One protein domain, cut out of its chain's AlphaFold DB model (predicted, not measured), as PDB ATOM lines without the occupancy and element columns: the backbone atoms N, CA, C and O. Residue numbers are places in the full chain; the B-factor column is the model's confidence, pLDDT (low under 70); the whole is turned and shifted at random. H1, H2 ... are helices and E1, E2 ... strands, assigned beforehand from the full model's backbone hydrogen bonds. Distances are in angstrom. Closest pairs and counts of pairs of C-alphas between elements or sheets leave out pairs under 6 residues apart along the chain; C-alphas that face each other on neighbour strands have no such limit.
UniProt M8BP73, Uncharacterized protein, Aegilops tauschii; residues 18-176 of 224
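Overview. This is residues 18 to 176 of the 224 residues of an uncharacterized protein of Aegilops tauschii (UniProt M8BP73). A curled, strongly twisted sheet of five strands, like part of a barrel, has H3 on one face and H4 on the opposite face. H1 and H2 sit beside H4 at one end of the domain, and a loop within residues 76 to 121 reaches the other end. The printed part has 159 residues with six named helices and five named strands, in the order H1 H2 E1 E2 H3 E3 E4 H4 H5 H6 E5. The mixed sheet runs E1 E4 E3 E5 E2; the class is mixed, helices and strands, with 68 residues, under half, in named elements. The whole is compact, with a radius of gyration of the C-alphas of 14.9 A, and rounded, spanning 39 by 35 by 30 A.

Arrangement. Start at H1, residues 23 to 30, which meets H2, residues 33 to 36, only through their link. H2 touches H4, residues 125 to 134; the closest C-alphas, of Pro 33 and Arg 129, are 5.4 A apart. H1 is close to H4 but not clearly touching, with the closest C-alphas, of Lys 28 and Trp 132, 6.3 A apart. Next comes edge strand E1, residues 41 to 43, antiparallel to E4, residues 122 to 124, with N 42 and O 123 at 2.8 A. E4 forms a hairpin with E3, residues 70 to 75; N 122 and O 71 are 2.7 A apart. E3 is parallel to E5, residues 160 to 170, with N 74 and O 163 at 2.9 A. E5 bends by 95 degrees at residue 165, and beyond it is antiparallel to edge strand E2, residues 49 to 53, with N 50 and O 169 at 2.8 A. H3, residues 56 to 65, is on the sheet; its closest C-alphas to E5, those of Tyr 59 and Gln 166, are 5.9 A apart. H4, on the opposite face, stands up from the sheet at 57 degrees. H5, residues 149 to 152, touches H4 and only grazes the sheet; H6, residues 156 to 159, is not on it. Every O i to N i+4 pair is within hydrogen-bond range in H1 and H3, and 5 of 6 in H4; H2, H5 and H6 are too short for such a pair.

Along the chain. Find C-alpha 23 at (256.909, 370.739, 193.756), where H1 begins its 10.5 A. H3 covers 14.1 A, E3 15.8 A and H4 14.5 A. E5 covers 20.0 A, ending at C-alpha 170, (271.509, 377.051, 191.468).

Size, cuts and confidence. The C-alphas of Arg 19 and Lys 102 are the two farthest apart, at 44.1 A. The printed part has no cut; the long links are E3 to E4 and H4 to H5. Residues 95 to 96 of the first pair, antiparallel, with residues 162 to 163 of E5. Confidence is under 70 at residues 100 to 102 and 174 to 176.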
ATOM      1  N   ALA A  18     251.811 368.516 186.446       86.81
ATOM      2  CA  ALA A  18     250.678 369.195 187.056       86.81
ATOM      3  C   ALA A  18     250.856 370.704 186.876       86.81
ATOM      4  O   ALA A  18     251.740 371.325 187.460       86.81
ATOM      5  N   ARG A  19     250.019 371.311 186.033       85.38
ATOM      6  CA  ARG A  19     250.115 372.745 185.742       85.38
ATOM      7  C   ARG A  19     249.684 373.571 186.951       85.38
ATOM      8  O   ARG A  19     248.658 373.275 187.559       85.38
ATOM      9  N   LYS A  20     250.405 374.669 187.210       83.31
ATOM     10  CA  LYS A  20     250.112 375.637 188.288       83.31
ATOM     11  C   LYS A  20     250.106 375.011 189.690       83.31
ATOM     12  O   LYS A  20     249.342 375.442 190.548       83.31
ATOM     13  N   GLN A  21     250.923 373.986 189.901       87.25
ATOM     14  CA  GLN A  21     251.115 373.345 191.197       87.25
ATOM     15  C   GLN A  21     252.582 373.433 191.597       87.25
ATOM     16  O   GLN A  21     253.454 373.537 190.737       87.25
ATOM     17  N   THR A  22     252.844 373.412 192.899       88.69
ATOM     18  CA  THR A  22     254.201 373.450 193.448       88.69
ATOM     19  C   THR A  22     254.804 372.046 193.526       88.69
ATOM     20  O   THR A  22     254.085 371.043 193.588       88.69
ATOM     21  N   LYS A  23     256.140 371.982 193.595       92.06
ATOM     22  CA  LYS A  23     256.909 370.739 193.756       92.06
ATOM     23  C   LYS A  23     256.411 369.878 194.918       92.06
ATOM     24  O   LYS A  23     256.097 368.705 194.738       92.06
ATOM     25  N   TRP A  24     256.272 370.469 196.104       94.38
ATOM     26  CA  TRP A  24     255.885 369.736 197.314       94.38
ATOM     27  C   TRP A  24     254.409 369.320 197.322       94.38
ATOM     28  O   TRP A  24     254.087 368.220 197.775       94.38
ATOM     29  N   TRP A  25     253.515 370.125 196.733       94.06
ATOM     30  CA  TRP A  25     252.124 369.718 196.504       94.06
ATOM     31  C   TRP A  25     252.041 368.474 195.617       94.06
ATOM     32  O   TRP A  25     251.247 367.568 195.895       94.06
ATOM     33  N   PHE A  26     252.865 368.436 194.561       94.00
ATOM     34  CA  PHE A  26     252.944 367.311 193.636       94.00
ATOM     35  C   PHE A  26     253.503 366.076 194.341       94.00
ATOM     36  O   PHE A  26     252.868 365.019 194.320       94.00
ATOM     37  N   ALA A  27     254.634 366.228 195.032       95.38
ATOM     38  CA  ALA A  27     255.291 365.142 195.743       95.38
ATOM     39  C   ALA A  27     254.346 364.466 196.749       95.38
ATOM     40  O   ALA A  27     254.212 363.240 196.752       95.38
ATOM     41  N   LYS A  28     253.590 365.255 197.524       95.56
ATOM     42  CA  LYS A  28     252.621 364.717 198.486       95.56
ATOM     43  C   LYS A  28     251.536 363.853 197.835       95.56
ATOM     44  O   LYS A  28     251.090 362.882 198.439       95.56
ATOM     45  N   ARG A  29     251.104 364.184 196.617       94.00
ATOM     46  CA  ARG A  29     249.971 363.523 195.943       94.00
ATOM     47  C   ARG A  29     250.371 362.346 195.068       94.00
ATOM     48  O   ARG A  29     249.614 361.385 194.991       94.00
ATOM     49  N   PHE A  30     251.525 362.425 194.415       93.81
ATOM     50  CA  PHE A  30     251.897 361.475 193.365       93.81
ATOM     51  C   PHE A  30     253.105 360.612 193.716       93.81
ATOM     52  O   PHE A  30     253.248 359.528 193.159       93.81
ATOM     53  N   LEU A  31     253.933 361.025 194.677       95.25
ATOM     54  CA  LEU A  31     255.112 360.269 195.103       95.25
ATOM     55  C   LEU A  31     254.844 359.511 196.412       95.25
ATOM     56  O   LEU A  31     255.671 359.495 197.320       95.25
ATOM     57  N   HIS A  32     253.665 358.890 196.532       96.81
ATOM     58  CA  HIS A  32     253.320 358.080 197.704       96.81
ATOM     59  C   HIS A  32     254.333 356.928 197.891       96.81
ATOM     60  O   HIS A  32     254.713 356.301 196.896       96.81
ATOM     61  N   PRO A  33     254.731 356.577 199.131       97.25
ATOM     62  CA  PRO A  33     255.698 355.513 199.419       97.25
ATOM     63  C   PRO A  33     255.472 354.181 198.701       97.25
ATOM     64  O   PRO A  33     256.428 353.519 198.312       97.25
ATOM     65  N   SER A  34     254.215 353.776 198.503       96.12
ATOM     66  CA  SER A  34     253.887 352.538 197.779       96.12
ATOM     67  C   SER A  34     254.171 352.620 196.278       96.12
ATOM     68  O   SER A  34     254.478 351.605 195.667       96.12
ATOM     69  N   ILE A  35     254.061 353.812 195.687       93.81
ATOM     70  CA  ILE A  35     254.352 354.063 194.271       93.81
ATOM     71  C   ILE A  35     255.868 354.135 194.078       93.81
ATOM     72  O   ILE A  35     256.393 353.614 193.101       93.81
ATOM     73  N   MET A  36     256.575 354.737 195.039       94.94
ATOM     74  CA  MET A  36     258.032 354.887 195.005       94.94
ATOM     75  C   MET A  36     258.793 353.627 195.443       94.94
ATOM     76  O   MET A  36     260.006 353.576 195.296       94.94
ATOM     77  N   ALA A  37     258.110 352.596 195.952       94.75
ATOM     78  CA  ALA A  37     258.736 351.375 196.466       94.75
ATOM     79  C   ALA A  37     259.743 350.681 195.514       94.75
ATOM     80  O   ALA A  37     260.733 350.152 196.030       94.75
ATOM     81  N   PRO A  38     259.550 350.676 194.176       95.00
ATOM     82  CA  PRO A  38     260.517 350.097 193.238       95.00
ATOM     83  C   PRO A  38     261.815 350.900 193.067       95.00
ATOM     84  O   PRO A  38     262.761 350.379 192.487       95.00
ATOM     85  N   TYR A  39     261.863 352.150 193.532       95.44
ATOM     86  CA  TYR A  39     263.014 353.037 193.386       95.44
ATOM     87  C   TYR A  39     263.814 353.075 194.688       95.44
ATOM     88  O   TYR A  39     263.243 353.165 195.776       95.44
ATOM     89  N   ASP A  40     265.140 353.020 194.581       97.44
ATOM     90  CA  ASP A  40     266.020 353.085 195.754       97.44
ATOM     91  C   ASP A  40     266.266 354.526 196.224       97.44
ATOM     92  O   ASP A  40     266.485 354.743 197.414       97.44
ATOM     93  N   TYR A  41     266.189 355.497 195.307       98.12
ATOM     94  CA  TYR A  41     266.400 356.917 195.584       98.12
ATOM     95  C   TYR A  41     265.370 357.792 194.868       98.12
ATOM     96  O   TYR A  41     264.946 357.487 193.752       98.12
ATOM     97  N   VAL A  42     265.004 358.904 195.503       97.94
ATOM     98  CA  VAL A  42     264.076 359.916 194.989       97.94
ATOM     99  C   VAL A  42     264.796 361.259 194.922       97.94
ATOM    100  O   VAL A  42     265.175 361.817 195.949       97.94
ATOM    101  N   PHE A  43     264.956 361.784 193.710       97.75
ATOM    102  CA  PHE A  43     265.507 363.112 193.441       97.75
ATOM    103  C   PHE A  43     264.349 364.107 193.365       97.75
ATOM    104  O   PHE A  43     263.477 363.960 192.508       97.75
ATOM    105  N   LEU A  44     264.312 365.102 194.255       96.81
ATOM    106  CA  LEU A  44     263.210 366.068 194.313       96.81
ATOM    107  C   LEU A  44     263.706 367.504 194.138       96.81
ATOM    108  O   LEU A  44     263.781 368.290 195.081       96.81
ATOM    109  N   TRP A  45     264.049 367.844 192.903       95.69
ATOM    110  CA  TRP A  45     264.806 369.046 192.569       95.69
ATOM    111  C   TRP A  45     263.936 370.199 192.064       95.69
ATOM    112  O   TRP A  45     262.870 369.971 191.489       95.69
ATOM    113  N   ASP A  46     264.384 371.431 192.300       93.44
ATOM    114  CA  ASP A  46     263.853 372.622 191.633       93.44
ATOM    115  C   ASP A  46     264.318 372.670 190.170       93.44
ATOM    116  O   ASP A  46     265.321 372.070 189.773       93.44
ATOM    117  N   GLU A  47     263.556 373.379 189.348       90.50
ATOM    118  CA  GLU A  47     263.730 373.445 187.899       90.50
ATOM    119  C   GLU A  47     264.874 374.358 187.432       90.50
ATOM    120  O   GLU A  47     265.219 374.345 186.251       90.50
ATOM    121  N   ASP A  48     265.450 375.167 188.321       92.00
ATOM    122  CA  ASP A  48     266.474 376.168 188.006       92.00
ATOM    123  C   ASP A  48     267.895 375.727 188.405       92.00
ATOM    124  O   ASP A  48     268.774 376.554 188.679       92.00
ATOM    125  N   LEU A  49     268.130 374.412 188.385       94.94
ATOM    126  CA  LEU A  49     269.431 373.789 188.601       94.94
ATOM    127  C   LEU A  49     270.164 373.493 187.289       94.94
ATOM    128  O   LEU A  49     269.694 372.732 186.445       94.94
ATOM    129  N   GLY A  50     271.371 374.037 187.155       95.69
ATOM    130  CA  GLY A  50     272.335 373.663 186.126       95.69
ATOM    131  C   GLY A  50     273.094 372.396 186.521       95.69
ATOM    132  O   GLY A  50     273.767 372.370 187.554       95.69
ATOM    133  N   VAL A  51     273.012 371.359 185.685       96.44
ATOM    134  CA  VAL A  51     273.500 369.996 185.980       96.44
ATOM    135  C   VAL A  51     274.744 369.591 185.181       96.44
ATOM    136  O   VAL A  51     275.109 368.422 185.158       96.44
ATOM    137  N   ASP A  52     275.446 370.547 184.567       96.62
ATOM    138  CA  ASP A  52     276.595 370.275 183.683       96.62
ATOM    139  C   ASP A  52     277.741 369.487 184.348       96.62
ATOM    140  O   ASP A  52     278.552 368.870 183.664       96.62
ATOM    141  N   ASN A  53     277.840 369.532 185.683       96.50
ATOM    142  CA  ASN A  53     278.887 368.863 186.468       96.50
ATOM    143  C   ASN A  53     278.323 367.736 187.349       96.50
ATOM    144  O   ASN A  53     278.929 367.361 188.356       96.50
ATOM    145  N   PHE A  54     277.150 367.223 186.983       98.00
ATOM    146  CA  PHE A  54     276.423 366.216 187.734       98.00
ATOM    147  C   PHE A  54     276.148 364.982 186.868       98.00
ATOM    148  O   PHE A  54     275.710 365.074 185.724       98.00
ATOM    149  N   THR A  55     276.377 363.801 187.430       97.44
ATOM    150  CA  THR A  55     276.022 362.505 186.849       97.44
ATOM    151  C   THR A  55     275.373 361.645 187.928       97.44
ATOM    152  O   THR A  55     275.951 361.433 188.995       97.44
ATOM    153  N   ALA A  56     274.161 361.153 187.657       96.12
ATOM    154  CA  ALA A  56     273.332 360.485 188.658       96.12
ATOM    155  C   ALA A  56     273.978 359.201 189.198       96.12
ATOM    156  O   ALA A  56     273.981 358.979 190.405       96.12
ATOM    157  N   GLU A  57     274.574 358.384 188.330       96.94
ATOM    158  CA  GLU A  57     275.228 357.131 188.704       96.94
ATOM    159  C   GLU A  57     276.427 357.386 189.624       96.94
ATOM    160  O   GLU A  57     276.496 356.827 190.716       96.94
ATOM    161  N   ALA A  58     277.315 358.308 189.236       98.25
ATOM    162  CA  ALA A  58     278.479 358.680 190.040       98.25
ATOM    163  C   ALA A  58     278.076 359.294 191.391       98.25
ATOM    164  O   ALA A  58     278.723 359.047 192.409       98.25
ATOM    165  N   TYR A  59     276.995 360.077 191.419       98.69
ATOM    166  CA  TYR A  59     276.435 360.613 192.657       98.69
ATOM    167  C   TYR A  59     275.936 359.495 193.574       98.69
ATOM    168  O   TYR A  59     276.304 359.453 194.749       98.69
ATOM    169  N   ILE A  60     275.142 358.564 193.040       98.56
ATOM    170  CA  ILE A  60     274.593 357.444 193.810       98.56
ATOM    171  C   ILE A  60     275.692 356.507 194.317       98.56
ATOM    172  O   ILE A  60     275.584 356.015 195.441       98.56
ATOM    173  N   ASP A  61     276.771 356.301 193.564       98.62
ATOM    174  CA  ASP A  61     277.922 355.525 194.032       98.62
ATOM    175  C   ASP A  61     278.554 356.143 195.288       98.62
ATOM    176  O   ASP A  61     278.871 355.426 196.240       98.62
ATOM    177  N   ILE A  62     278.682 357.475 195.340       98.62
ATOM    178  CA  ILE A  62     279.201 358.191 196.518       98.62
ATOM    179  C   ILE A  62     278.200 358.120 197.679       98.62
ATOM    180  O   ILE A  62     278.596 357.829 198.807       98.62
ATOM    181  N   VAL A  63     276.908 358.330 197.410       98.56
ATOM    182  CA  VAL A  63     275.831 358.209 198.409       98.56
ATOM    183  C   VAL A  63     275.853 356.833 199.073       98.56
ATOM    184  O   VAL A  63     275.889 356.742 200.300       98.56
ATOM    185  N   LYS A  64     275.920 355.759 198.277       98.44
ATOM    186  CA  LYS A  64     276.005 354.377 198.772       98.44
ATOM    187  C   LYS A  64     277.301 354.115 199.529       98.44
ATOM    188  O   LYS A  64     277.266 353.510 200.596       98.44
ATOM    189  N   LYS A  65     278.439 354.578 199.000       98.38
ATOM    190  CA  LYS A  65     279.763 354.424 199.624       98.38
ATOM    191  C   LYS A  65     279.801 354.991 201.044       98.38
ATOM    192  O   LYS A  65     280.450 354.400 201.902       98.38
ATOM    193  N   HIS A  66     279.137 356.121 201.275       98.00
ATOM    194  CA  HIS A  66     279.140 356.817 202.565       98.00
ATOM    195  C   HIS A  66     277.889 356.562 203.415       98.00
ATOM    196  O   HIS A  66     277.777 357.144 204.489       98.00
ATOM    197  N   GLY A  67     276.971 355.697 202.966       97.88
ATOM    198  CA  GLY A  67     275.762 355.340 203.717       97.88
ATOM    199  C   GLY A  67     274.807 356.516 203.938       97.88
ATOM    200  O   GLY A  67     274.213 356.627 205.009       97.88
ATOM    201  N   LEU A  68     274.702 357.422 202.961       98.31
ATOM    202  CA  LEU A  68     273.842 358.598 203.084       98.31
ATOM    203  C   LEU A  68     272.390 358.226 202.774       98.31
ATOM    204  O   LEU A  68     272.085 357.690 201.706       98.31
ATOM    205  N   GLU A  69     271.492 358.573 203.689       98.44
ATOM    206  CA  GLU A  69     270.048 358.393 203.528       98.44
ATOM    207  C   GLU A  69     269.381 359.657 202.977       98.44
ATOM    208  O   GLU A  69     268.397 359.577 202.243       98.44
ATOM    209  N   ILE A  70     269.921 360.833 203.313       98.56
ATOM    210  CA  ILE A  70     269.456 362.123 202.800       98.56
ATOM    211  C   ILE A  70     270.669 362.938 202.368       98.56
ATOM    212  O   ILE A  70     271.575 363.216 203.150       98.56
ATOM    213  N   SER A  71     270.700 363.340 201.109       98.44
ATOM    214  CA  SER A  71     271.859 364.007 200.528       98.44
ATOM    215  C   SER A  71     271.448 365.080 199.532       98.44
ATOM    216  O   SER A  71     270.302 365.145 199.101       98.44
ATOM    217  N   GLN A  72     272.393 365.923 199.132       97.94
ATOM    218  CA  GLN A  72     272.221 366.814 197.981       97.94
ATOM    219  C   GLN A  72     273.559 366.965 197.238       97.94
ATOM    220  O   GLN A  72     274.617 366.740 197.837       97.94
ATOM    221  N   PRO A  73     273.555 367.285 195.936       98.06
ATOM    222  CA  PRO A  73     274.775 367.680 195.240       98.06
ATOM    223  C   PRO A  73     275.331 368.981 195.829       98.06
ATOM    224  O   PRO A  73     274.576 369.865 196.234       98.06
ATOM    225  N   GLY A  74     276.655 369.122 195.859       97.38
ATOM    226  CA  GLY A  74     277.283 370.379 196.258       97.38
ATOM    227  C   GLY A  74     276.868 371.533 195.343       97.38
ATOM    228  O   GLY A  74     276.621 371.344 194.152       97.38
ATOM    229  N   LEU A  75     276.810 372.750 195.878       96.94
ATOM    230  CA  LEU A  75     276.511 373.952 195.101       96.94
ATOM    231  C   LEU A  75     277.790 374.670 194.683       96.94
ATOM    232  O   LEU A  75     278.648 374.985 195.514       96.94
ATOM    233  N   ASP A  76     277.898 374.999 193.397       96.56
ATOM    234  CA  ASP A  76     278.927 375.912 192.908       96.56
ATOM    235  C   ASP A  76     278.525 377.375 193.152       96.56
ATOM    236  O   ASP A  76     277.953 378.064 192.302       96.56
ATOM    237  N   ALA A  77     278.883 377.867 194.338       93.88
ATOM    238  CA  ALA A  77     278.641 379.245 194.755       93.88
ATOM    239  C   ALA A  77     279.428 380.301 193.954       93.88
ATOM    240  O   ALA A  77     279.226 381.495 194.168       93.88
ATOM    241  N   THR A  78     280.338 379.904 193.055       94.62
ATOM    242  CA  THR A  78     281.037 380.857 192.173       94.62
ATOM    243  C   THR A  78     280.207 381.236 190.948       94.62
ATOM    244  O   THR A  78     280.457 382.276 190.339       94.62
ATOM    245  N   LYS A  79     279.212 380.411 190.597       92.62
ATOM    246  CA  LYS A  79     278.366 380.578 189.408       92.62
ATOM    247  C   LYS A  79     276.883 380.755 189.726       92.62
ATOM    248  O   LYS A  79     276.143 381.218 188.861       92.62
ATOM    249  N   GLY A  80     276.448 380.374 190.926       90.50
ATOM    250  CA  GLY A  80     275.039 380.362 191.318       90.50
ATOM    251  C   GLY A  80     274.768 380.943 192.703       90.50
ATOM    252  O   GLY A  80     275.674 381.334 193.441       90.50
ATOM    253  N   HIS A  81     273.485 380.992 193.050       90.50
ATOM    254  CA  HIS A  81     272.995 381.426 194.349       90.50
ATOM    255  C   HIS A  81     273.256 380.365 195.425       90.50
ATOM    256  O   HIS A  81     272.955 379.186 195.238       90.50
ATOM    257  N   LYS A  82     273.728 380.804 196.597       89.81
ATOM    258  CA  LYS A  82     273.807 379.984 197.812       89.81
ATOM    259  C   LYS A  82     272.988 380.618 198.936       89.81
ATOM    260  O   LYS A  82     273.120 381.819 199.174       89.81
ATOM    261  N   ALA A  83     272.174 379.823 199.627       90.00
ATOM    262  CA  ALA A  83     271.490 380.265 200.845       90.00
ATOM    263  C   ALA A  83     272.270 379.864 202.106       90.00
ATOM    264  O   ALA A  83     272.401 380.675 203.022       90.00
ATOM    265  N   TYR A  84     272.842 378.653 202.125       91.31
ATOM    266  CA  TYR A  84     273.553 378.111 203.283       91.31
ATOM    267  C   TYR A  84     274.966 377.646 202.927       91.31
ATOM    268  O   TYR A  84     275.195 377.017 201.895       91.31
ATOM    269  N   ASP A  85     275.928 377.930 203.808       91.12
ATOM    270  CA  ASP A  85     277.337 377.578 203.586       91.12
ATOM    271  C   ASP A  85     277.601 376.070 203.646       91.12
ATOM    272  O   ASP A  85     278.549 375.596 203.019       91.12
ATOM    273  N   VAL A  86     276.752 375.308 204.349       91.88
ATOM    274  CA  VAL A  86     276.818 373.838 204.342       91.88
ATOM    275  C   VAL A  86     276.605 373.284 202.939       91.88
ATOM    276  O   VAL A  86     277.245 372.318 202.582       91.88
ATOM    277  N   SER A  87     275.787 373.915 202.101       94.50
ATOM    278  CA  SER A  87     275.470 373.401 200.767       94.50
ATOM    279  C   SER A  87     276.590 373.593 199.747       94.50
ATOM    280  O   SER A  87     276.530 373.041 198.651       94.50
ATOM    281  N   VAL A  88     277.588 374.422 200.052       94.56
ATOM    282  CA  VAL A  88     278.607 374.831 199.084       94.56
ATOM    283  C   VAL A  88     279.628 373.720 198.894       94.56
ATOM    284  O   VAL A  88     280.230 373.248 199.860       94.56
ATOM    285  N   LYS A  89     279.883 373.359 197.632       95.44
ATOM    286  CA  LYS A  89     280.841 372.304 197.303       95.44
ATOM    287  C   LYS A  89     282.244 372.609 197.839       95.44
ATOM    288  O   LYS A  89     282.709 373.756 197.813       95.44
ATOM    289  N   ARG A  90     282.976 371.565 198.214       94.31
ATOM    290  CA  ARG A  90     284.388 371.626 198.619       94.31
ATOM    291  C   ARG A  90     285.287 370.957 197.597       94.31
ATOM    292  O   ARG A  90     284.870 370.106 196.829       94.31
ATOM    293  N   ASN A  91     286.558 371.345 197.603       91.94
ATOM    294  CA  ASN A  91     287.572 370.733 196.739       91.94
ATOM    295  C   ASN A  91     288.421 369.683 197.484       91.94
ATOM    296  O   ASN A  91     289.378 369.161 196.922       91.94
ATOM    297  N   SER A  92     288.134 369.425 198.765       88.12
ATOM    298  CA  SER A  92     288.969 368.607 199.658       88.12
ATOM    299  C   SER A  92     288.583 367.126 199.720       88.12
ATOM    300  O   SER A  92     289.250 366.370 200.420       88.12
ATOM    301  N   GLY A  93     287.513 366.706 199.045       93.19
ATOM    302  CA  GLY A  93     286.988 365.344 199.119       93.19
ATOM    303  C   GLY A  93     285.851 365.104 198.129       93.19
ATOM    304  O   GLY A  93     285.512 365.990 197.347       93.19
ATOM    305  N   ASP A  94     285.288 363.896 198.161       97.25
ATOM    306  CA  ASP A  94     284.112 363.532 197.364       97.25
ATOM    307  C   ASP A  94     282.792 363.972 198.014       97.25
ATOM    308  O   ASP A  94     281.796 364.131 197.306       97.25
ATOM    309  N   MET A  95     282.792 364.215 199.331       96.75
ATOM    310  CA  MET A  95     281.644 364.690 200.099       96.75
ATOM    311  C   MET A  95     282.042 365.387 201.410       96.75
ATOM    312  O   MET A  95     283.172 365.250 201.892       96.75
ATOM    313  N   HIS A  96     281.078 366.070 202.032       95.44
ATOM    314  CA  HIS A  96     281.169 366.535 203.418       95.44
ATOM    315  C   HIS A  96     279.804 366.542 204.127       95.44
ATOM    316  O   HIS A  96     278.760 366.546 203.483       95.44
ATOM    317  N   LYS A  97     279.806 366.568 205.469       92.56
ATOM    318  CA  LYS A  97     278.581 366.489 206.299       92.56
ATOM    319  C   LYS A  97     278.266 367.756 207.098       92.56
ATOM    320  O   LYS A  97     277.144 367.946 207.557       92.56
ATOM    321  N   THR A  98     279.259 368.623 207.285       89.00
ATOM    322  CA  THR A  98     279.174 369.767 208.201       89.00
ATOM    323  C   THR A  98     279.641 371.042 207.522       89.00
ATOM    324  O   THR A  98     280.618 370.992 206.776       89.00
ATOM    325  N   ALA A  99     279.016 372.189 207.788       83.62
ATOM    326  CA  ALA A  99     279.561 373.508 207.478       83.62
ATOM    327  C   ALA A  99     280.835 373.731 208.304       83.62
ATOM    328  O   ALA A  99     280.829 373.652 209.530       83.62
ATOM    329  N   GLY A 100     281.958 373.971 207.629       69.75
ATOM    330  CA  GLY A 100     283.225 374.240 208.302       69.75
ATOM    331  C   GLY A 100     283.304 375.675 208.830       69.75
ATOM    332  O   GLY A 100     282.708 376.589 208.267       69.75
ATOM    333  N   GLY A 101     284.123 375.897 209.861       69.62
ATOM    334  CA  GLY A 101     284.550 377.234 210.291       69.62
ATOM    335  C   GLY A 101     283.928 377.738 211.597       69.62
ATOM    336  O   GLY A 101     283.234 377.023 212.309       69.62
ATOM    337  N   LYS A 102     284.213 379.004 211.934       68.88
ATOM    338  CA  LYS A 102     283.855 379.616 213.233       68.88
ATOM    339  C   LYS A 102     282.347 379.816 213.452       68.88
ATOM    340  O   LYS A 102     281.938 380.062 214.578       68.88
ATOM    341  N   GLN A 103     281.551 379.767 212.386       74.12
ATOM    342  CA  GLN A 103     280.100 379.994 212.421       74.12
ATOM    343  C   GLN A 103     279.311 378.747 212.834       74.12
ATOM    344  O   GLN A 103     278.129 378.864 213.134       74.12
ATOM    345  N   CYS A 104     279.972 377.588 212.903       82.62
ATOM    346  CA  CYS A 104     279.377 376.331 213.330       82.62
ATOM    347  C   CYS A 104     280.091 375.783 214.568       82.62
ATOM    348  O   CYS A 104     280.892 374.856 214.463       82.62
ATOM    349  N   PRO A 105     279.851 376.397 215.746       79.62
ATOM    350  CA  PRO A 105     280.464 375.968 217.001       79.62
ATOM    351  C   PRO A 105     279.897 374.638 217.512       79.62
ATOM    352  O   PRO A 105     280.564 373.957 218.284       79.62
ATOM    353  N   ASP A 106     278.684 374.286 217.090       83.62
ATOM    354  CA  ASP A 106     277.981 373.070 217.473       83.62
ATOM    355  C   ASP A 106     277.453 372.379 216.215       83.62
ATOM    356  O   ASP A 106     276.656 372.938 215.458       83.62
ATOM    357  N   VAL A 107     277.937 371.162 215.982       80.06
ATOM    358  CA  VAL A 107     277.584 370.358 214.814       80.06
ATOM    359  C   VAL A 107     276.128 369.899 214.871       80.06
ATOM    360  O   VAL A 107     275.504 369.770 213.825       80.06
ATOM    361  N   HIS A 108     275.552 369.739 216.062       83.69
ATOM    362  CA  HIS A 108     274.172 369.287 216.232       83.69
ATOM    363  C   HIS A 108     273.146 370.384 215.919       83.69
ATOM    364  O   HIS A 108     271.947 370.117 215.831       83.69
ATOM    365  N   GLN A 109     273.595 371.628 215.720       86.44
ATOM    366  CA  GLN A 109     272.726 372.719 215.301       86.44
ATOM    367  C   GLN A 109     272.554 372.707 213.785       86.44
ATOM    368  O   GLN A 109     273.512 372.633 213.023       86.44
ATOM    369  N   ARG A 110     271.314 372.825 213.314       89.25
ATOM    370  CA  ARG A 110     271.028 373.026 211.889       89.25
ATOM    371  C   ARG A 110     271.146 374.528 211.580       89.25
ATOM    372  O   ARG A 110     270.682 375.332 212.387       89.25
ATOM    373  N   PRO A 111     271.760 374.942 210.459       91.00
ATOM    374  CA  PRO A 111     272.185 374.134 209.316       91.00
ATOM    375  C   PRO A 111     273.671 373.704 209.354       91.00
ATOM    376  O   PRO A 111     274.266 373.478 208.305       91.00
ATOM    377  N   CYS A 112     274.314 373.623 210.525       88.50
ATOM    378  CA  CYS A 112     275.748 373.325 210.623       88.50
ATOM    379  C   CYS A 112     276.126 371.883 210.287       88.50
ATOM    380  O   CYS A 112     277.220 371.651 209.785       88.50
ATOM    381  N   SER A 113     275.246 370.917 210.513       87.00
ATOM    382  CA  SER A 113     275.305 369.580 209.907       87.00
ATOM    383  C   SER A 113     273.889 369.064 209.705       87.00
ATOM    384  O   SER A 113     272.956 369.757 210.111       87.00
ATOM    385  N   GLY A 114     273.695 367.880 209.114       85.38
ATOM    386  CA  GLY A 114     272.374 367.236 209.037       85.38
ATOM    387  C   GLY A 114     271.287 368.115 208.406       85.38
ATOM    388  O   GLY A 114     270.133 368.096 208.827       85.38
ATOM    389  N   PHE A 115     271.678 368.945 207.440       92.06
ATOM    390  CA  PHE A 115     270.814 369.898 206.760       92.06
ATOM    391  C   PHE A 115     270.993 369.756 205.252       92.06
ATOM    392  O   PHE A 115     272.124 369.729 204.770       92.06
ATOM    393  N   MET A 116     269.876 369.681 204.531       93.62
ATOM    394  CA  MET A 116     269.815 369.681 203.068       93.62
ATOM    395  C   MET A 116     268.762 370.688 202.652       93.62
ATOM    396  O   MET A 116     267.644 370.634 203.162       93.62
ATOM    397  N   GLU A 117     269.105 371.583 201.732       93.62
ATOM    398  CA  GLU A 117     268.156 372.574 201.245       93.62
ATOM    399  C   GLU A 117     267.006 371.878 200.529       93.62
ATOM    400  O   GLU A 117     267.202 370.925 199.776       93.62
ATOM    401  N   VAL A 118     265.794 372.410 200.694       93.94
ATOM    402  CA  VAL A 118     264.603 371.906 199.996       93.94
ATOM    403  C   VAL A 118     264.723 371.947 198.476       93.94
ATOM    404  O   VAL A 118     263.896 371.334 197.810       93.94
ATOM    405  N   MET A 119     265.710 372.656 197.926       94.88
ATOM    406  CA  MET A 119     265.896 372.900 196.500       94.88
ATOM    407  C   MET A 119     266.456 371.688 195.736       94.88
ATOM    408  O   MET A 119     265.910 371.354 194.689       94.88
ATOM    409  N   ALA A 120     267.453 370.969 196.266       96.50
ATOM    410  CA  ALA A 120     268.068 369.817 195.584       96.50
ATOM    411  C   ALA A 120     268.167 368.515 196.415       96.50
ATOM    412  O   ALA A 120     269.144 367.777 196.255       96.50
ATOM    413  N   PRO A 121     267.206 368.174 197.295       97.81
ATOM    414  CA  PRO A 121     267.347 366.995 198.129       97.81
ATOM    415  C   PRO A 121     267.211 365.704 197.313       97.81
ATOM    416  O   PRO A 121     266.439 365.603 196.350       97.81
ATOM    417  N   VAL A 122     267.948 364.698 197.759       98.56
ATOM    418  CA  VAL A 122     267.862 363.308 197.331       98.56
ATOM    419  C   VAL A 122     267.627 362.466 198.573       98.56
ATOM    420  O   VAL A 122     268.342 362.590 199.566       98.56
ATOM    421  N   PHE A 123     266.609 361.618 198.519       98.62
ATOM    422  CA  PHE A 123     266.217 360.759 199.629       98.62
ATOM    423  C   PHE A 123     266.404 359.304 199.234       98.62
ATOM    424  O   PHE A 123     266.035 358.915 198.125       98.62
ATOM    425  N   SER A 124     266.905 358.482 200.148       98.50
ATOM    426  CA  SER A 124     266.730 357.039 200.054       98.50
ATOM    427  C   SER A 124     265.244 356.686 200.106       98.50
ATOM    428  O   SER A 124     264.397 357.472 200.554       98.50
ATOM    429  N   ARG A 125     264.912 355.467 199.678       97.75
ATOM    430  CA  ARG A 125     263.551 354.938 199.781       97.75
ATOM    431  C   ARG A 125     262.995 355.074 201.195       97.75
ATOM    432  O   ARG A 125     261.851 355.498 201.328       97.75
ATOM    433  N   ASP A 126     263.762 354.721 202.223       97.12
ATOM    434  CA  ASP A 126     263.273 354.689 203.604       97.12
ATOM    435  C   ASP A 126     263.161 356.091 204.211       97.12
ATOM    436  O   ASP A 126     262.114 356.417 204.781       97.12
ATOM    437  N   ALA A 127     264.139 356.967 203.962       98.19
ATOM    438  CA  ALA A 127     264.034 358.376 204.327       98.19
ATOM    439  C   ALA A 127     262.814 359.038 203.667       98.19
ATOM    440  O   ALA A 127     262.045 359.741 204.330       98.19
ATOM    441  N   TRP A 128     262.560 358.752 202.383       98.44
ATOM    442  CA  TRP A 128     261.393 359.276 201.672       98.44
ATOM    443  C   TRP A 128     260.070 358.849 202.317       98.44
ATOM    444  O   TRP A 128     259.132 359.645 202.365       98.44
ATOM    445  N   ARG A 129     259.971 357.630 202.869       97.88
ATOM    446  CA  ARG A 129     258.754 357.198 203.581       97.88
ATOM    447  C   ARG A 129     258.442 358.113 204.756       97.88
ATOM    448  O   ARG A 129     257.284 358.495 204.920       97.88
ATOM    449  N   CYS A 130     259.449 358.474 205.546       98.00
ATOM    450  CA  CYS A 130     259.281 359.404 206.658       98.00
ATOM    451  C   CYS A 130     258.979 360.826 206.158       98.00
ATOM    452  O   CYS A 130     257.971 361.419 206.554       98.00
ATOM    453  N   VAL A 131     259.773 361.344 205.215       98.00
ATOM    454  CA  VAL A 131     259.614 362.707 204.678       98.00
ATOM    455  C   VAL A 131     258.243 362.896 204.031       98.00
ATOM    456  O   VAL A 131     257.589 363.917 204.241       98.00
ATOM    457  N   TRP A 132     257.730 361.897 203.314       97.94
ATOM    458  CA  TRP A 132     256.397 361.967 202.721       97.94
ATOM    459  C   TRP A 132     255.290 362.166 203.769       97.94
ATOM    460  O   TRP A 132     254.315 362.878 203.507       97.94
ATOM    461  N   HIS A 133     255.426 361.576 204.962       96.50
ATOM    462  CA  HIS A 133     254.487 361.783 206.071       96.50
ATOM    463  C   HIS A 133     254.689 363.132 206.768       96.50
ATOM    464  O   HIS A 133     253.710 363.709 207.241       96.50
ATOM    465  N   MET A 134     255.912 363.665 206.764       96.62
ATOM    466  CA  MET A 134     256.216 365.008 207.263       96.62
ATOM    467  C   MET A 134     255.533 366.102 206.426       96.62
ATOM    468  O   MET A 134     254.997 367.061 206.984       96.62
ATOM    469  N   ILE A 135     255.486 365.945 205.097       96.25
ATOM    470  CA  ILE A 135     254.820 366.903 204.202       96.25
ATOM    471  C   ILE A 135     253.317 366.982 204.527       96.25
ATOM    472  O   ILE A 135     252.586 365.985 204.469       96.25
ATOM    473  N   GLN A 136     252.843 368.194 204.813       93.50
ATOM    474  CA  GLN A 136     251.456 368.485 205.175       93.50
ATOM    475  C   GLN A 136     250.597 368.721 203.923       93.50
ATOM    476  O   GLN A 136     251.012 369.404 202.994       93.50
ATOM    477  N   ASN A 137     249.383 368.162 203.875       92.81
ATOM    478  CA  ASN A 137     248.523 368.228 202.679       92.81
ATOM    479  C   ASN A 137     248.045 369.647 202.319       92.81
ATOM    480  O   ASN A 137     247.689 369.894 201.160       92.81
ATOM    481  N   ASP A 138     247.982 370.529 203.316       92.44
ATOM    482  CA  ASP A 138     247.491 371.904 203.239       92.44
ATOM    483  C   ASP A 138     248.600 372.945 203.014       92.44
ATOM    484  O   ASP A 138     248.291 374.070 202.625       92.44
ATOM    485  N   LEU A 139     249.872 372.564 203.184       92.75
ATOM    486  CA  LEU A 139     251.036 373.422 202.954       92.75
ATOM    487  C   LEU A 139     251.697 373.030 201.631       92.75
ATOM    488  O   LEU A 139     252.017 371.865 201.403       92.75
ATOM    489  N   VAL A 140     251.883 373.989 200.726       89.19
ATOM    490  CA  VAL A 140     252.257 373.691 199.336       89.19
ATOM    491  C   VAL A 140     253.678 374.120 198.995       89.19
ATOM    492  O   VAL A 140     254.258 373.563 198.066       89.19
ATOM    493  N   HIS A 141     254.269 375.071 199.718       88.12
ATOM    494  CA  HIS A 141     255.603 375.586 199.381       88.12
ATOM    495  C   HIS A 141     256.750 374.749 199.950       88.12
ATOM    496  O   HIS A 141     257.842 374.780 199.390       88.12
ATOM    497  N   GLY A 142     256.513 374.013 201.039       91.38
ATOM    498  CA  GLY A 142     257.515 373.155 201.681       91.38
ATOM    499  C   GLY A 142     258.636 373.891 202.423       91.38
ATOM    500  O   GLY A 142     259.585 373.250 202.855       91.38
ATOM    501  N   TRP A 143     258.551 375.214 202.583       91.00
ATOM    502  CA  TRP A 143     259.515 375.978 203.381       91.00
ATOM    503  C   TRP A 143     259.497 375.501 204.841       91.00
ATOM    504  O   TRP A 143     258.423 375.279 205.397       91.00
ATOM    505  N   GLY A 144     260.684 375.320 205.427       92.25
ATOM    506  CA  GLY A 144     260.871 374.757 206.769       92.25
ATOM    507  C   GLY A 144     261.098 373.238 206.796       92.25
ATOM    508  O   GLY A 144     261.583 372.715 207.799       92.25
ATOM    509  N   LEU A 145     260.810 372.506 205.709       95.56
ATOM    510  CA  LEU A 145     261.047 371.054 205.652       95.56
ATOM    511  C   LEU A 145     262.537 370.690 205.786       95.56
ATOM    512  O   LEU A 145     262.878 369.729 206.474       95.56
ATOM    513  N   ASP A 146     263.420 371.483 205.185       94.75
ATOM    514  CA  ASP A 146     264.884 371.353 205.240       94.75
ATOM    515  C   ASP A 146     265.454 371.376 206.662       94.75
ATOM    516  O   ASP A 146     266.376 370.623 206.979       94.75
ATOM    517  N   PHE A 147     264.850 372.158 207.555       94.38
ATOM    518  CA  PHE A 147     265.201 372.175 208.979       94.38
ATOM    519  C   PHE A 147     264.712 370.951 209.758       94.38
ATOM    520  O   PHE A 147     265.056 370.783 210.930       94.38
ATOM    521  N   ASN A 148     263.908 370.090 209.135       95.56
ATOM    522  CA  ASN A 148     263.234 368.986 209.803       95.56
ATOM    523  C   ASN A 148     263.574 367.610 209.217       95.56
ATOM    524  O   ASN A 148     263.357 366.620 209.913       95.56
ATOM    525  N   PHE A 149     264.179 367.526 208.025       96.50
ATOM    526  CA  PHE A 149     264.557 366.251 207.393       96.50
ATOM    527  C   PHE A 149     265.422 365.345 208.268       96.50
ATOM    528  O   PHE A 149     265.302 364.127 208.169       96.50
ATOM    529  N   TRP A 150     266.257 365.904 209.148       94.69
ATOM    530  CA  TRP A 150     267.091 365.124 210.067       94.69
ATOM    531  C   TRP A 150     266.283 364.185 210.974       94.69
ATOM    532  O   TRP A 150     266.821 363.194 211.446       94.69
ATOM    533  N   ARG A 151     264.985 364.442 211.184       94.69
ATOM    534  CA  ARG A 151     264.088 363.546 211.937       94.69
ATOM    535  C   ARG A 151     263.778 362.233 211.207       94.69
ATOM    536  O   ARG A 151     263.143 361.361 211.787       94.69
ATOM    537  N   CYS A 152     264.157 362.116 209.936       97.19
ATOM    538  CA  CYS A 152     263.868 360.968 209.079       97.19
ATOM    539  C   CYS A 152     265.063 360.036 208.862       97.19
ATOM    540  O   CYS A 152     265.050 359.248 207.916       97.19
ATOM    541  N   VAL A 153     266.076 360.130 209.722       96.12
ATOM    542  CA  VAL A 153     267.229 359.226 209.778       96.12
ATOM    543  C   VAL A 153     267.575 358.940 211.243       96.12
ATOM    544  O   VAL A 153     267.129 359.672 212.128       96.12
ATOM    545  N   ASP A 154     268.365 357.899 211.495       95.19
ATOM    546  CA  ASP A 154     268.737 357.482 212.852       95.19
ATOM    547  C   ASP A 154     269.899 358.317 213.414       95.19
ATOM    548  O   ASP A 154     269.862 358.744 214.567       95.19
ATOM    549  N   ASP A 155     270.915 358.578 212.588       94.31
ATOM    550  CA  ASP A 155     272.096 359.381 212.914       94.31
ATOM    551  C   ASP A 155     272.303 360.455 211.832       94.31
ATOM    552  O   ASP A 155     272.905 360.189 210.786       94.31
ATOM    553  N   PRO A 156     271.782 361.678 212.030       92.69
ATOM    554  CA  PRO A 156     271.899 362.746 211.045       92.69
ATOM    555  C   PRO A 156     273.333 363.167 210.747       92.69
ATOM    556  O   PRO A 156     273.618 363.604 209.636       92.69
ATOM    557  N   GLU A 157     274.234 363.071 211.721       91.12
ATOM    558  CA  GLU A 157     275.627 363.461 211.543       91.12
ATOM    559  C   GLU A 157     276.371 362.466 210.648       91.12
ATOM    560  O   GLU A 157     277.321 362.861 209.971       91.12
ATOM    561  N   GLU A 158     275.900 361.219 210.567       93.94
ATOM    562  CA  GLU A 158     276.473 360.196 209.698       93.94
ATOM    563  C   GLU A 158     275.710 359.979 208.386       93.94
ATOM    564  O   GLU A 158     276.339 359.759 207.349       93.94
ATOM    565  N   GLN A 159     274.382 360.076 208.402       97.06
ATOM    566  CA  GLN A 159     273.521 359.701 207.276       97.06
ATOM    567  C   GLN A 159     273.135 360.881 206.377       97.06
ATOM    568  O   GLN A 159     272.471 360.682 205.356       97.06
ATOM    569  N   PHE A 160     273.556 362.103 206.721       96.56
ATOM    570  CA  PHE A 160     273.471 363.259 205.831       96.56
ATOM    571  C   PHE A 160     274.796 363.539 205.136       96.56
ATOM    572  O   PHE A 160     275.868 363.420 205.728       96.56
ATOM    573  N   GLY A 161     274.734 364.003 203.888       96.19
ATOM    574  CA  GLY A 161     275.937 364.460 203.203       96.19
ATOM    575  C   GLY A 161     275.711 365.277 201.939       96.19
ATOM    576  O   GLY A 161     274.789 365.042 201.159       96.19
ATOM    577  N   ILE A 162     276.601 366.239 201.741       97.69
ATOM    578  CA  ILE A 162     276.751 367.020 200.521       97.69
ATOM    579  C   ILE A 162     277.762 366.301 199.647       97.69
ATOM    580  O   ILE A 162     278.905 366.113 200.059       97.69
ATOM    581  N   VAL A 163     277.362 365.894 198.449       98.19
ATOM    582  CA  VAL A 163     278.269 365.228 197.509       98.19
ATOM    583  C   VAL A 163     279.021 366.294 196.721       98.19
ATOM    584  O   VAL A 163     278.487 366.906 195.805       98.19
ATOM    585  N   ASP A 164     280.273 366.538 197.089       97.81
ATOM    586  CA  ASP A 164     281.107 367.605 196.530       97.81
ATOM    587  C   ASP A 164     281.590 367.307 195.112       97.81
ATOM    588  O   ASP A 164     281.682 368.205 194.273       97.81
ATOM    589  N   ALA A 165     281.894 366.036 194.841       97.69
ATOM    590  CA  ALA A 165     282.405 365.608 193.543       97.69
ATOM    591  C   ALA A 165     281.347 365.657 192.431       97.69
ATOM    592  O   ALA A 165     281.709 365.560 191.261       97.69
ATOM    593  N   GLN A 166     280.065 365.785 192.781       98.19
ATOM    594  CA  GLN A 166     278.935 365.853 191.858       98.19
ATOM    595  C   GLN A 166     278.091 367.060 192.241       98.19
ATOM    596  O   GLN A 166     277.326 367.014 193.202       98.19
ATOM    597  N   TYR A 167     278.272 368.158 191.517       97.81
ATOM    598  CA  TYR A 167     277.789 369.464 191.946       97.81
ATOM    599  C   TYR A 167     276.934 370.137 190.878       97.81
ATOM    600  O   TYR A 167     277.054 369.869 189.682       97.81
ATOM    601  N   VAL A 168     276.076 371.042 191.336       97.88
ATOM    602  CA  VAL A 168     275.114 371.771 190.508       97.88
ATOM    603  C   VAL A 168     275.263 373.279 190.698       97.88
ATOM    604  O   VAL A 168     275.882 373.762 191.651       97.88
ATOM    605  N   VAL A 169     274.694 374.040 189.769       97.06
ATOM    606  CA  VAL A 169     274.600 375.501 189.842       97.06
ATOM    607  C   VAL A 169     273.147 375.875 190.093       97.06
ATOM    608  O   VAL A 169     272.296 375.612 189.255       97.06
ATOM    609  N   HIS A 170     272.848 376.520 191.216       95.31
ATOM    610  CA  HIS A 170     271.509 377.051 191.468       95.31
ATOM    611  C   HIS A 170     271.387 378.439 190.837       95.31
ATOM    612  O   HIS A 170     272.036 379.391 191.281       95.31
ATOM    613  N   HIS A 171     270.595 378.569 189.774       91.12
ATOM    614  CA  HIS A 171     270.489 379.832 189.045       91.12
ATOM    615  C   HIS A 171     269.663 380.888 189.796       91.12
ATOM    616  O   HIS A 171     269.836 382.083 189.540       91.12
ATOM    617  N   GLY A 172     268.806 380.483 190.740       80.19
ATOM    618  CA  GLY A 172     267.980 381.384 191.545       80.19
ATOM    619  C   GLY A 172     266.973 382.163 190.700       80.19
ATOM    620  O   GLY A 172     266.643 383.313 191.020       80.19
ATOM    621  N   VAL A 173     266.532 381.578 189.581       72.62
ATOM    622  CA  VAL A 173     265.633 382.228 188.627       72.62
ATOM    623  C   VAL A 173     264.210 382.069 189.151       72.62
ATOM    624  O   VAL A 173     263.693 380.958 189.193       72.62
ATOM    625  N   PRO A 174     263.512 383.160 189.510       62.00
ATOM    626  CA  PRO A 174     262.128 383.060 189.945       62.00
ATOM    627  C   PRO A 174     261.272 382.605 188.760       62.00
ATOM    628  O   PRO A 174     261.051 383.365 187.814       62.00
ATOM    629  N   THR A 175     260.778 381.373 188.799       55.97
ATOM    630  CA  THR A 175     259.974 380.795 187.713       55.97
ATOM    631  C   THR A 175     258.555 381.347 187.650       55.97
ATOM    632  O   THR A 175     257.923 381.353 186.590       55.97
ATOM    633  N   LEU A 176     258.082 381.967 188.734       53.50
ATOM    634  CA  LEU A 176     256.910 382.840 188.723       53.50
ATOM    635  C   LEU A 176     257.303 384.229 188.192       53.50
ATOM    636  O   LEU A 176     257.527 385.169 188.953       53.50
TER     637      LEU A 176